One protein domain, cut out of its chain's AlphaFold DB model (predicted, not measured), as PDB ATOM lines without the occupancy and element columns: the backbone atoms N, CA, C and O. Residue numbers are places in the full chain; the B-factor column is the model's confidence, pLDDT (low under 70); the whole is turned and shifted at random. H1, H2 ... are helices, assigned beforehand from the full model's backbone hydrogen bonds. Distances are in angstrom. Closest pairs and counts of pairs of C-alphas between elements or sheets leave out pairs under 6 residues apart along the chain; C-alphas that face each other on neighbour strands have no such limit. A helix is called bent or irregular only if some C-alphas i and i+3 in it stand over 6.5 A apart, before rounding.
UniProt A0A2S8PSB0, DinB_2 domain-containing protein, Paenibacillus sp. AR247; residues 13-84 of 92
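Overview. This is residues 13 to 84 of the 92 residues of the protein "DinB_2 domain-containing protein" of Paenibacillus sp. AR247 (UniProt A0A2S8PSB0). What shape do these atoms make? Two long helices, H2 and H4, make an open V whose narrow end is closed by the small helix H3 and the loop after it, while H1 stands off on its own near the wide end, to one side of the plane of the V and level with the first turns of H2. The arms have few contacts, and residues 67 to 84 stick out free. What is it made of? The printed part has 72 residues with four named helices, H1, H2, H3 and H4 in chain order, and no named strand: all helix. It is loose and elongated, with a radius of gyration of the C-alphas of 15.4 A and spans of 43 by 26 by 24 A.

Along the chain. Where do the first helices lie? H1 is residues 13 to 19, from C-alpha 13 at (217.230, 23.741, 176.060), and is only just irregular: C-alphas 13 and 16 are 6.9 A apart. H2 is residues 26 to 42, 23.9 A long. And the later ones? H3 is residues 46 to 50. H4 is residues 60 to 82, 33.0 A long, ending at C-alpha 82 (226.273, 8.656, 158.916).

Arrangement. What does H1 meet? H1 is apart from H2, H3 and H4. How do the others stand? H2 and H4 are near each other, with 5 pairs of C-alphas within 10 A. H2 and H3 are close but not clearly touching; their closest C-alphas, of Tyr 41 and Gly 49, are 7.6 A apart. H3 touches H4 at its residues 60 to 61 alone, the closest C-alphas being those of Gly 49 and Leu 60, 5.2 A apart. Are the backbones well formed? Every O i to N i+4 pair is within hydrogen-bond range in H2, H3 and H4, and 2 of 3 in H1.

Size, cuts and confidence. How large is it? The two C-alphas farthest apart, of Glu 47 and Gly 84, are 45.3 A apart. Are there cuts or weak places? The printed part has no cut, no link is long, and no printed residue is under 70 in pLDDT.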
ATOM      1  N   GLY A  13     216.665  22.464 176.516       90.75
ATOM      2  CA  GLY A  13     217.230  23.741 176.060       90.75
ATOM      3  C   GLY A  13     217.074  24.011 174.554       90.75
ATOM      4  O   GLY A  13     217.081  25.170 174.137       90.75
ATOM      5  N   PHE A  14     216.874  22.974 173.733       91.38
ATOM      6  CA  PHE A  14     216.645  23.102 172.292       91.38
ATOM      7  C   PHE A  14     215.178  23.296 171.901       91.38
ATOM      8  O   PHE A  14     214.915  23.740 170.782       91.38
ATOM      9  N   ALA A  15     214.226  23.048 172.809       93.38
ATOM     10  CA  ALA A  15     212.794  23.098 172.510       93.38
ATOM     11  C   ALA A  15     212.369  24.441 171.902       93.38
ATOM     12  O   ALA A  15     211.624  24.485 170.920       93.38
ATOM     13  N   LYS A  16     212.911  25.546 172.433       94.31
ATOM     14  CA  LYS A  16     212.663  26.889 171.898       94.31
ATOM     15  C   LYS A  16     213.102  27.001 170.438       94.31
ATOM     16  O   LYS A  16     212.331  27.483 169.619       94.31
ATOM     17  N   TYR A  17     214.304  26.546 170.096       92.25
ATOM     18  CA  TYR A  17     214.831  26.662 168.735       92.25
ATOM     19  C   TYR A  17     214.080  25.766 167.752       92.25
ATOM     20  O   TYR A  17     213.729  26.222 166.668       92.25
ATOM     21  N   VAL A  18     213.750  24.536 168.153       92.81
ATOM     22  CA  VAL A  18     212.934  23.622 167.337       92.81
ATOM     23  C   VAL A  18     211.550  24.220 167.061       92.81
ATOM     24  O   VAL A  18     211.044  24.117 165.945       92.81
ATOM     25  N   SER A  19     210.953  24.910 168.039       92.56
ATOM     26  CA  SER A  19     209.647  25.564 167.869       92.56
ATOM     27  C   SER A  19     209.657  26.756 166.901       92.56
ATOM     28  O   SER A  19     208.612  27.097 166.356       92.56
ATOM     29  N   LEU A  20     210.821  27.374 166.658       93.62
ATOM     30  CA  LEU A  20     210.959  28.499 165.724       93.62
ATOM     31  C   LEU A  20     211.004  28.053 164.257       93.62
ATOM     32  O   LEU A  20     210.866  28.888 163.363       93.62
ATOM     33  N   VAL A  21     211.205  26.759 163.993       92.75
ATOM     34  CA  VAL A  21     211.195  26.218 162.632       92.75
ATOM     35  C   VAL A  21     209.736  26.071 162.176       92.75
ATOM     36  O   VAL A  21     208.967  25.374 162.850       92.75
ATOM     37  N   PRO A  22     209.323  26.705 161.060       92.06
ATOM     38  CA  PRO A  22     207.954  26.604 160.555       92.06
ATOM     39  C   PRO A  22     207.635  25.181 160.083       92.06
ATOM     40  O   PRO A  22     208.535  24.387 159.817       92.06
ATOM     41  N   GLU A  23     206.349  24.848 159.981       91.00
ATOM     42  CA  GLU A  23     205.935  23.592 159.345       91.00
ATOM     43  C   GLU A  23     206.203  23.634 157.836       91.00
ATOM     44  O   GLU A  23     206.031  24.674 157.199       91.00
ATOM     45  N   GLY A  24     206.612  22.502 157.259       90.62
ATOM     46  CA  GLY A  24     206.864  22.385 155.823       90.62
ATOM     47  C   GLY A  24     207.985  21.412 155.472       90.62
ATOM     48  O   GLY A  24     208.458  20.637 156.305       90.62
ATOM     49  N   ASN A  25     208.409  21.451 154.209       91.88
ATOM     50  CA  ASN A  25     209.541  20.672 153.731       91.88
ATOM     51  C   ASN A  25     210.857  21.265 154.270       91.88
ATOM     52  O   ASN A  25     211.151  22.443 154.067       91.88
ATOM     53  N   LEU A  26     211.665  20.445 154.949       89.81
ATOM     54  CA  LEU A  26     212.900  20.911 155.586       89.81
ATOM     55  C   LEU A  26     213.932  21.441 154.578       89.81
ATOM     56  O   LEU A  26     214.597  22.434 154.864       89.81
ATOM     57  N   GLU A  27     214.059  20.816 153.408       91.88
ATOM     58  CA  GLU A  27     214.992  21.265 152.368       91.88
ATOM     59  C   GLU A  27     214.587  22.643 151.837       91.88
ATOM     60  O   GLU A  27     215.432  23.525 151.695       91.88
ATOM     61  N   GLU A  28     213.292  22.874 151.617       95.00
ATOM     62  CA  GLU A  28     212.771  24.186 151.215       95.00
ATOM     63  C   GLU A  28     213.015  25.251 152.291       95.00
ATOM     64  O   GLU A  28     213.452  26.362 151.979       95.00
ATOM     65  N   ILE A  29     212.789  24.916 153.567       94.06
ATOM     66  CA  ILE A  29     213.027  25.827 154.697       94.06
ATOM     67  C   ILE A  29     214.510  26.207 154.785       94.06
ATOM     68  O   ILE A  29     214.832  27.394 154.917       94.06
ATOM     69  N   LEU A  30     215.412  25.225 154.685       92.44
ATOM     70  CA  LEU A  30     216.860  25.437 154.724       92.44
ATOM     71  C   LEU A  30     217.335  26.277 153.532       92.44
ATOM     72  O   LEU A  30     218.022  27.279 153.733       92.44
ATOM     73  N   ASN A  31     216.905  25.941 152.313       95.94
ATOM     74  CA  ASN A  31     217.220  26.714 151.109       95.94
ATOM     75  C   ASN A  31     216.697  28.156 151.211       95.94
ATOM     76  O   ASN A  31     217.403  29.110 150.884       95.94
ATOM     77  N   GLY A  32     215.481  28.342 151.731       97.06
ATOM     78  CA  GLY A  32     214.922  29.665 151.989       97.06
ATOM     79  C   GLY A  32     215.744  30.465 153.003       97.06
ATOM     80  O   GLY A  32     215.953  31.664 152.815       97.06
ATOM     81  N   SER A  33     216.234  29.817 154.064       94.50
ATOM     82  CA  SER A  33     217.110  30.449 155.058       94.50
ATOM     83  C   SER A  33     218.448  30.867 154.451       94.50
ATOM     84  O   SER A  33     218.858  32.015 154.621       94.50
ATOM     85  N   LEU A  34     219.084  29.982 153.679       95.50
ATOM     86  CA  LEU A  34     220.331  30.272 152.971       95.50
ATOM     87  C   LEU A  34     220.174  31.481 152.041       95.50
ATOM     88  O   LEU A  34     220.988  32.406 152.090       95.50
ATOM     89  N   ASN A  35     219.101  31.511 151.246       98.00
ATOM     90  CA  ASN A  35     218.840  32.596 150.301       98.00
ATOM     91  C   ASN A  35     218.634  33.940 151.010       98.00
ATOM     92  O   ASN A  35     219.229  34.940 150.608       98.00
ATOM     93  N   ARG A  36     217.838  33.977 152.088       97.31
ATOM     94  CA  ARG A  36     217.603  35.208 152.864       97.31
ATOM     95  C   ARG A  36     218.873  35.712 153.541       97.31
ATOM     96  O   ARG A  36     219.166  36.902 153.460       97.31
ATOM     97  N   THR A  37     219.625  34.821 154.185       96.44
ATOM     98  CA  THR A  37     220.874  35.183 154.865       96.44
ATOM     99  C   THR A  37     221.902  35.698 153.866       96.44
ATOM    100  O   THR A  37     222.460  36.774 154.065       96.44
ATOM    101  N   THR A  38     222.099  34.989 152.752       97.31
ATOM    102  CA  THR A  38     223.031  35.411 151.698       97.31
ATOM    103  C   THR A  38     222.632  36.770 151.135       97.31
ATOM    104  O   THR A  38     223.452  37.681 151.121       97.31
ATOM    105  N   ALA A  39     221.362  36.956 150.760       98.25
ATOM    106  CA  ALA A  39     220.880  38.228 150.228       98.25
ATOM    107  C   ALA A  39     221.081  39.391 151.215       98.25
ATOM    108  O   ALA A  39     221.522  40.466 150.810       98.25
ATOM    109  N   PHE A  40     220.805  39.174 152.505       97.69
ATOM    110  CA  PHE A  40     221.016  40.184 153.541       97.69
ATOM    111  C   PHE A  40     222.487  40.604 153.635       97.69
ATOM    112  O   PHE A  40     222.782  41.795 153.568       97.69
ATOM    113  N   TYR A  41     223.410  39.643 153.754       97.25
ATOM    114  CA  TYR A  41     224.835  39.941 153.921       97.25
ATOM    115  C   TYR A  41     225.489  40.479 152.646       97.25
ATOM    116  O   TYR A  41     226.316  41.384 152.730       97.25
ATOM    117  N   SER A  42     225.095  39.987 151.468       97.00
ATOM    118  CA  SER A  42     225.595  40.480 150.179       97.00
ATOM    119  C   SER A  42     225.175  41.921 149.880       97.00
ATOM    120  O   SER A  42     225.841  42.595 149.101       97.00
ATOM    121  N   ALA A  43     224.095  42.408 150.497       97.88
ATOM    122  CA  ALA A  43     223.640  43.789 150.358       97.88
ATOM    123  C   ALA A  43     224.338  44.773 151.320       97.88
ATOM    124  O   ALA A  43     224.097  45.982 151.248       97.88
ATOM    125  N   LEU A  44     225.171  44.291 152.250       97.44
ATOM    126  CA  LEU A  44     225.865  45.157 153.199       97.44
ATOM    127  C   LEU A  44     227.057  45.852 152.540       97.44
ATOM    128  O   LEU A  44     227.849  45.243 151.827       97.44
ATOM    129  N   THR A  45     227.231  47.133 152.857       98.31
ATOM    130  CA  THR A  45     228.499  47.821 152.613       98.31
ATOM    131  C   THR A  45     229.562  47.314 153.584       98.31
ATOM    132  O   THR A  45     229.247  46.785 154.654       98.31
ATOM    133  N   GLU A  46     230.834  47.538 153.259       97.38
ATOM    134  CA  GLU A  46     231.948  47.199 154.150       97.38
ATOM    135  C   GLU A  46     231.821  47.843 155.536       97.38
ATOM    136  O   GLU A  46     232.039  47.184 156.552       97.38
ATOM    137  N   GLU A  47     231.390  49.102 155.597       98.00
ATOM    138  CA  GLU A  47     231.134  49.802 156.857       98.00
ATOM    139  C   GLU A  47     230.061  49.088 157.695       98.00
ATOM    140  O   GLU A  47     230.287  48.785 158.867       98.00
ATOM    141  N   LYS A  48     228.917  48.738 157.087       97.94
ATOM    142  CA  LYS A  48     227.835  48.027 157.783       97.94
ATOM    143  C   LYS A  48     228.259  46.627 158.214       97.94
ATOM    144  O   LYS A  48     227.927  46.210 159.318       97.94
ATOM    145  N   GLY A  49     229.017  45.912 157.386       97.81
ATOM    146  CA  GLY A  49     229.546  44.593 157.738       97.81
ATOM    147  C   GLY A  49     230.466  44.626 158.965       97.81
ATOM    148  O   GLY A  49     230.448  43.699 159.775       97.81
ATOM    149  N   ASN A  50     231.233  45.708 159.126       97.94
ATOM    150  CA  ASN A  50     232.143  45.914 160.254       97.94
ATOM    151  C   ASN A  50     231.495  46.612 161.465       97.94
ATOM    152  O   ASN A  50     232.138  46.721 162.512       97.94
ATOM    153  N   TYR A  51     230.235  47.050 161.362       97.81
ATOM    154  CA  TYR A  51     229.525  47.733 162.442       97.81
ATOM    155  C   TYR A  51     229.373  46.854 163.691       97.81
ATOM    156  O   TYR A  51     229.006  45.682 163.599       97.81
ATOM    157  N   ARG A  52     229.599  47.461 164.864       97.94
ATOM    158  CA  ARG A  52     229.406  46.887 166.204       97.94
ATOM    159  C   ARG A  52     228.634  47.892 167.049       97.94
ATOM    160  O   ARG A  52     229.004  49.061 167.089       97.94
ATOM    161  N   TYR A  53     227.605  47.446 167.765       95.50
ATOM    162  CA  TYR A  53     226.768  48.359 168.558       95.50
ATOM    163  C   TYR A  53     227.405  48.799 169.886       95.50
ATOM    164  O   TYR A  53     226.947  49.762 170.494       95.50
ATOM    165  N   ALA A  54     228.434  48.095 170.364       97.69
ATOM    166  CA  ALA A  54     229.180  48.451 171.568       97.69
ATOM    167  C   ALA A  54     230.597  47.840 171.543       97.69
ATOM    168  O   ALA A  54     230.815  46.829 170.861       97.69
ATOM    169  N   PRO A  55     231.556  48.399 172.308       97.19
ATOM    170  CA  PRO A  55     232.879  47.804 172.482       97.19
ATOM    171  C   PRO A  55     232.801  46.341 172.946       97.19
ATOM    172  O   PRO A  55     232.001  45.992 173.814       97.19
ATOM    173  N   GLY A  56     233.618  45.474 172.344       96.62
ATOM    174  CA  GLY A  56     233.665  44.040 172.662       96.62
ATOM    175  C   GLY A  56     232.510  43.195 172.106       96.62
ATOM    176  O   GLY A  56     232.492  41.987 172.323       96.62
ATOM    177  N   LYS A  57     231.546  43.786 171.385       97.75
ATOM    178  CA  LYS A  57     230.475  43.042 170.698       97.75
ATOM    179  C   LYS A  57     230.874  42.679 169.284       97.75
ATOM    180  O   LYS A  57     231.631  43.416 168.657       97.75
ATOM    181  N   TRP A  58     230.346  41.565 168.785       98.25
ATOM    182  CA  TRP A  58     230.645  41.104 167.438       98.25
ATOM    183  C   TRP A  58     230.163  42.073 166.364       98.25
ATOM    184  O   TRP A  58     229.118  42.711 166.516       98.25
ATOM    185  N   SER A  59     230.934  42.170 165.281       98.31
ATOM    186  CA  SER A  59     230.444  42.791 164.052       98.31
ATOM    187  C   SER A  59     229.460  41.868 163.336       98.31
ATOM    188  O   SER A  59     229.403  40.670 163.617       98.31
ATOM    189  N   LEU A  60     228.710  42.395 162.364       97.62
ATOM    190  CA  LEU A  60     227.847  41.551 161.532       97.62
ATOM    191  C   LEU A  60     228.655  40.453 160.813       97.62
ATOM    192  O   LEU A  60     228.222  39.304 160.769       97.62
ATOM    193  N   LYS A  61     229.863  40.765 160.323       97.44
ATOM    194  CA  LYS A  61     230.762  39.768 159.712       97.44
ATOM    195  C   LYS A  61     231.209  38.682 160.694       97.44
ATOM    196  O   LYS A  61     231.271  37.516 160.317       97.44
ATOM    197  N   GLU A  62     231.493  39.037 161.943       98.19
ATOM    198  CA  GLU A  62     231.863  38.053 162.969       98.19
ATOM    199  C   GLU A  62     230.686  37.159 163.367       98.19
ATOM    200  O   GLU A  62     230.873  35.958 163.543       98.19
ATOM    201  N   VAL A  63     229.469  37.711 163.445       97.56
ATOM    202  CA  VAL A  63     228.250  36.913 163.654       97.56
ATOM    203  C   VAL A  63     228.075  35.900 162.521       97.56
ATOM    204  O   VAL A  63     227.843  34.723 162.792       97.56
ATOM    205  N   LEU A  64     228.233  36.324 161.262       96.94
ATOM    206  CA  LEU A  64     228.171  35.417 160.111       96.94
ATOM    207  C   LEU A  64     229.250  34.330 160.183       96.94
ATOM    208  O   LEU A  64     228.951  33.156 159.958       96.94
ATOM    209  N   GLY A  65     230.485  34.705 160.524       96.94
ATOM    210  CA  GLY A  65     231.581  33.756 160.723       96.94
ATOM    211  C   GLY A  65     231.223  32.694 161.761       96.94
ATOM    212  O   GLY A  65     231.287  31.505 161.467       96.94
ATOM    213  N   HIS A  66     230.720  33.119 162.921       96.81
ATOM    214  CA  HIS A  66     230.320  32.215 163.997       96.81
ATOM    215  C   HIS A  66     229.195  31.247 163.594       96.81
ATOM    216  O   HIS A  66     229.261  30.058 163.914       96.81
ATOM    217  N   ILE A  67     228.178  31.729 162.868       95.25
ATOM    218  CA  ILE A  67     227.109  30.871 162.330       95.25
ATOM    219  C   ILE A  67     227.709  29.820 161.389       95.25
ATOM    220  O   ILE A  67     227.429  28.631 161.532       95.25
ATOM    221  N   THR A  68     228.588  30.247 160.481       95.69
ATOM    222  CA  THR A  68     229.196  29.352 159.490       95.69
ATOM    223  C   THR A  68     230.095  28.296 160.146       95.69
ATOM    224  O   THR A  68     230.125  27.141 159.719       95.69
ATOM    225  N   ASP A  69     230.823  28.660 161.202       96.62
ATOM    226  CA  ASP A  69     231.637  27.716 161.973       96.62
ATOM    227  C   ASP A  69     230.765  26.653 162.646       96.62
ATOM    228  O   ASP A  69     231.079  25.461 162.588       96.62
ATOM    229  N   ASN A  70     229.631  27.059 163.227       93.69
ATOM    230  CA  ASN A  70     228.687  26.128 163.835       93.69
ATOM    231  C   ASN A  70     228.104  25.159 162.793       93.69
ATOM    232  O   ASN A  70     228.130  23.945 163.002       93.69
ATOM    233  N   GLU A  71     227.674  25.666 161.634       93.38
ATOM    234  CA  GLU A  71     227.165  24.840 160.532       93.38
ATOM    235  C   GLU A  71     228.195  23.803 160.071       93.38
ATOM    236  O   GLU A  71     227.866  22.626 159.912       93.38
ATOM    237  N   ARG A  72     229.468  24.193 159.927       94.88
ATOM    238  CA  ARG A  72     230.549  23.262 159.562       94.88
ATOM    239  C   ARG A  72     230.735  22.159 160.594       94.88
ATOM    240  O   ARG A  72     230.885  20.995 160.217       94.88
ATOM    241  N   ILE A  73     230.698  22.500 161.883       94.50
ATOM    242  CA  ILE A  73     230.789  21.514 162.965       94.50
ATOM    243  C   ILE A  73     229.602  20.546 162.910       94.50
ATOM    244  O   ILE A  73     229.802  19.335 163.021       94.50
ATOM    245  N   MET A  74     228.380  21.043 162.706       92.31
ATOM    246  CA  MET A  74     227.185  20.196 162.632       92.31
ATOM    247  C   MET A  74     227.200  19.282 161.402       92.31
ATOM    248  O   MET A  74     226.948  18.085 161.536       92.31
ATOM    249  N   CYS A  75     227.590  19.792 160.232       94.06
ATOM    250  CA  CYS A  75     227.763  18.992 159.017       94.06
ATOM    251  C   CYS A  75     228.826  17.901 159.191       94.06
ATOM    252  O   CYS A  75     228.615  16.751 158.802       94.06
ATOM    253  N   TYR A  76     229.956  18.232 159.821       95.06
ATOM    254  CA  TYR A  76     230.985  17.249 160.149       95.06
ATOM    255  C   TYR A  76     230.444  16.152 161.077       95.06
ATOM    256  O   TYR A  76     230.642  14.967 160.810       95.06
ATOM    257  N   ARG A  77     229.719  16.523 162.139       93.38
ATOM    258  CA  ARG A  77     229.104  15.564 163.071       93.38
ATOM    259  C   ARG A  77     228.095  14.658 162.372       93.38
ATOM    260  O   ARG A  77     228.141  13.447 162.571       93.38
ATOM    261  N   LEU A  78     227.246  15.221 161.511       93.44
ATOM    262  CA  LEU A  78     226.290  14.453 160.717       93.44
ATOM    263  C   LEU A  78     227.002  13.418 159.837       93.44
ATOM    264  O   LEU A  78     226.626  12.249 159.840       93.44
ATOM    265  N   LEU A  79     228.070  13.820 159.140       96.00
ATOM    266  CA  LEU A  79     228.865  12.914 158.309       96.00
ATOM    267  C   LEU A  79     229.498  11.780 159.128       96.00
ATOM    268  O   LEU A  79     229.519  10.633 158.682       96.00
ATOM    269  N   ARG A  80     230.019  12.090 160.320       95.69
ATOM    270  CA  ARG A  80     230.618  11.103 161.234       95.69
ATOM    271  C   ARG A  80     229.597  10.056 161.665       95.69
ATOM    272  O   ARG A  80     229.864   8.865 161.529       95.69
ATOM    273  N   ILE A  81     228.419  10.506 162.096       94.25
ATOM    274  CA  ILE A  81     227.309   9.632 162.493       94.25
ATOM    275  C   ILE A  81     226.861   8.771 161.308       94.25
ATOM    276  O   ILE A  81     226.750   7.556 161.441       94.25
ATOM    277  N   ALA A  82     226.685   9.370 160.126       95.94
ATOM    278  CA  ALA A  82     226.273   8.656 158.916       95.94
ATOM    279  C   ALA A  82     227.270   7.566 158.476       95.94
ATOM    280  O   ALA A  82     226.881   6.609 157.812       95.94
ATOM    281  N   ARG A  83     228.550   7.690 158.850       97.38
ATOM    282  CA  ARG A  83     229.597   6.689 158.586       97.38
ATOM    283  C   ARG A  83     229.798   5.682 159.722       97.38
ATOM    284  O   ARG A  83     230.705   4.861 159.625       97.38
ATOM    285  N   GLY A  84     228.987   5.736 160.778       96.62
ATOM    286  CA  GLY A  84     229.120   4.847 161.933       96.62
ATOM    287  C   GLY A  84     230.393   5.087 162.746       96.62
ATOM    288  O   GLY A  84     230.880   4.172 163.404       96.62
TER     289      GLY A  84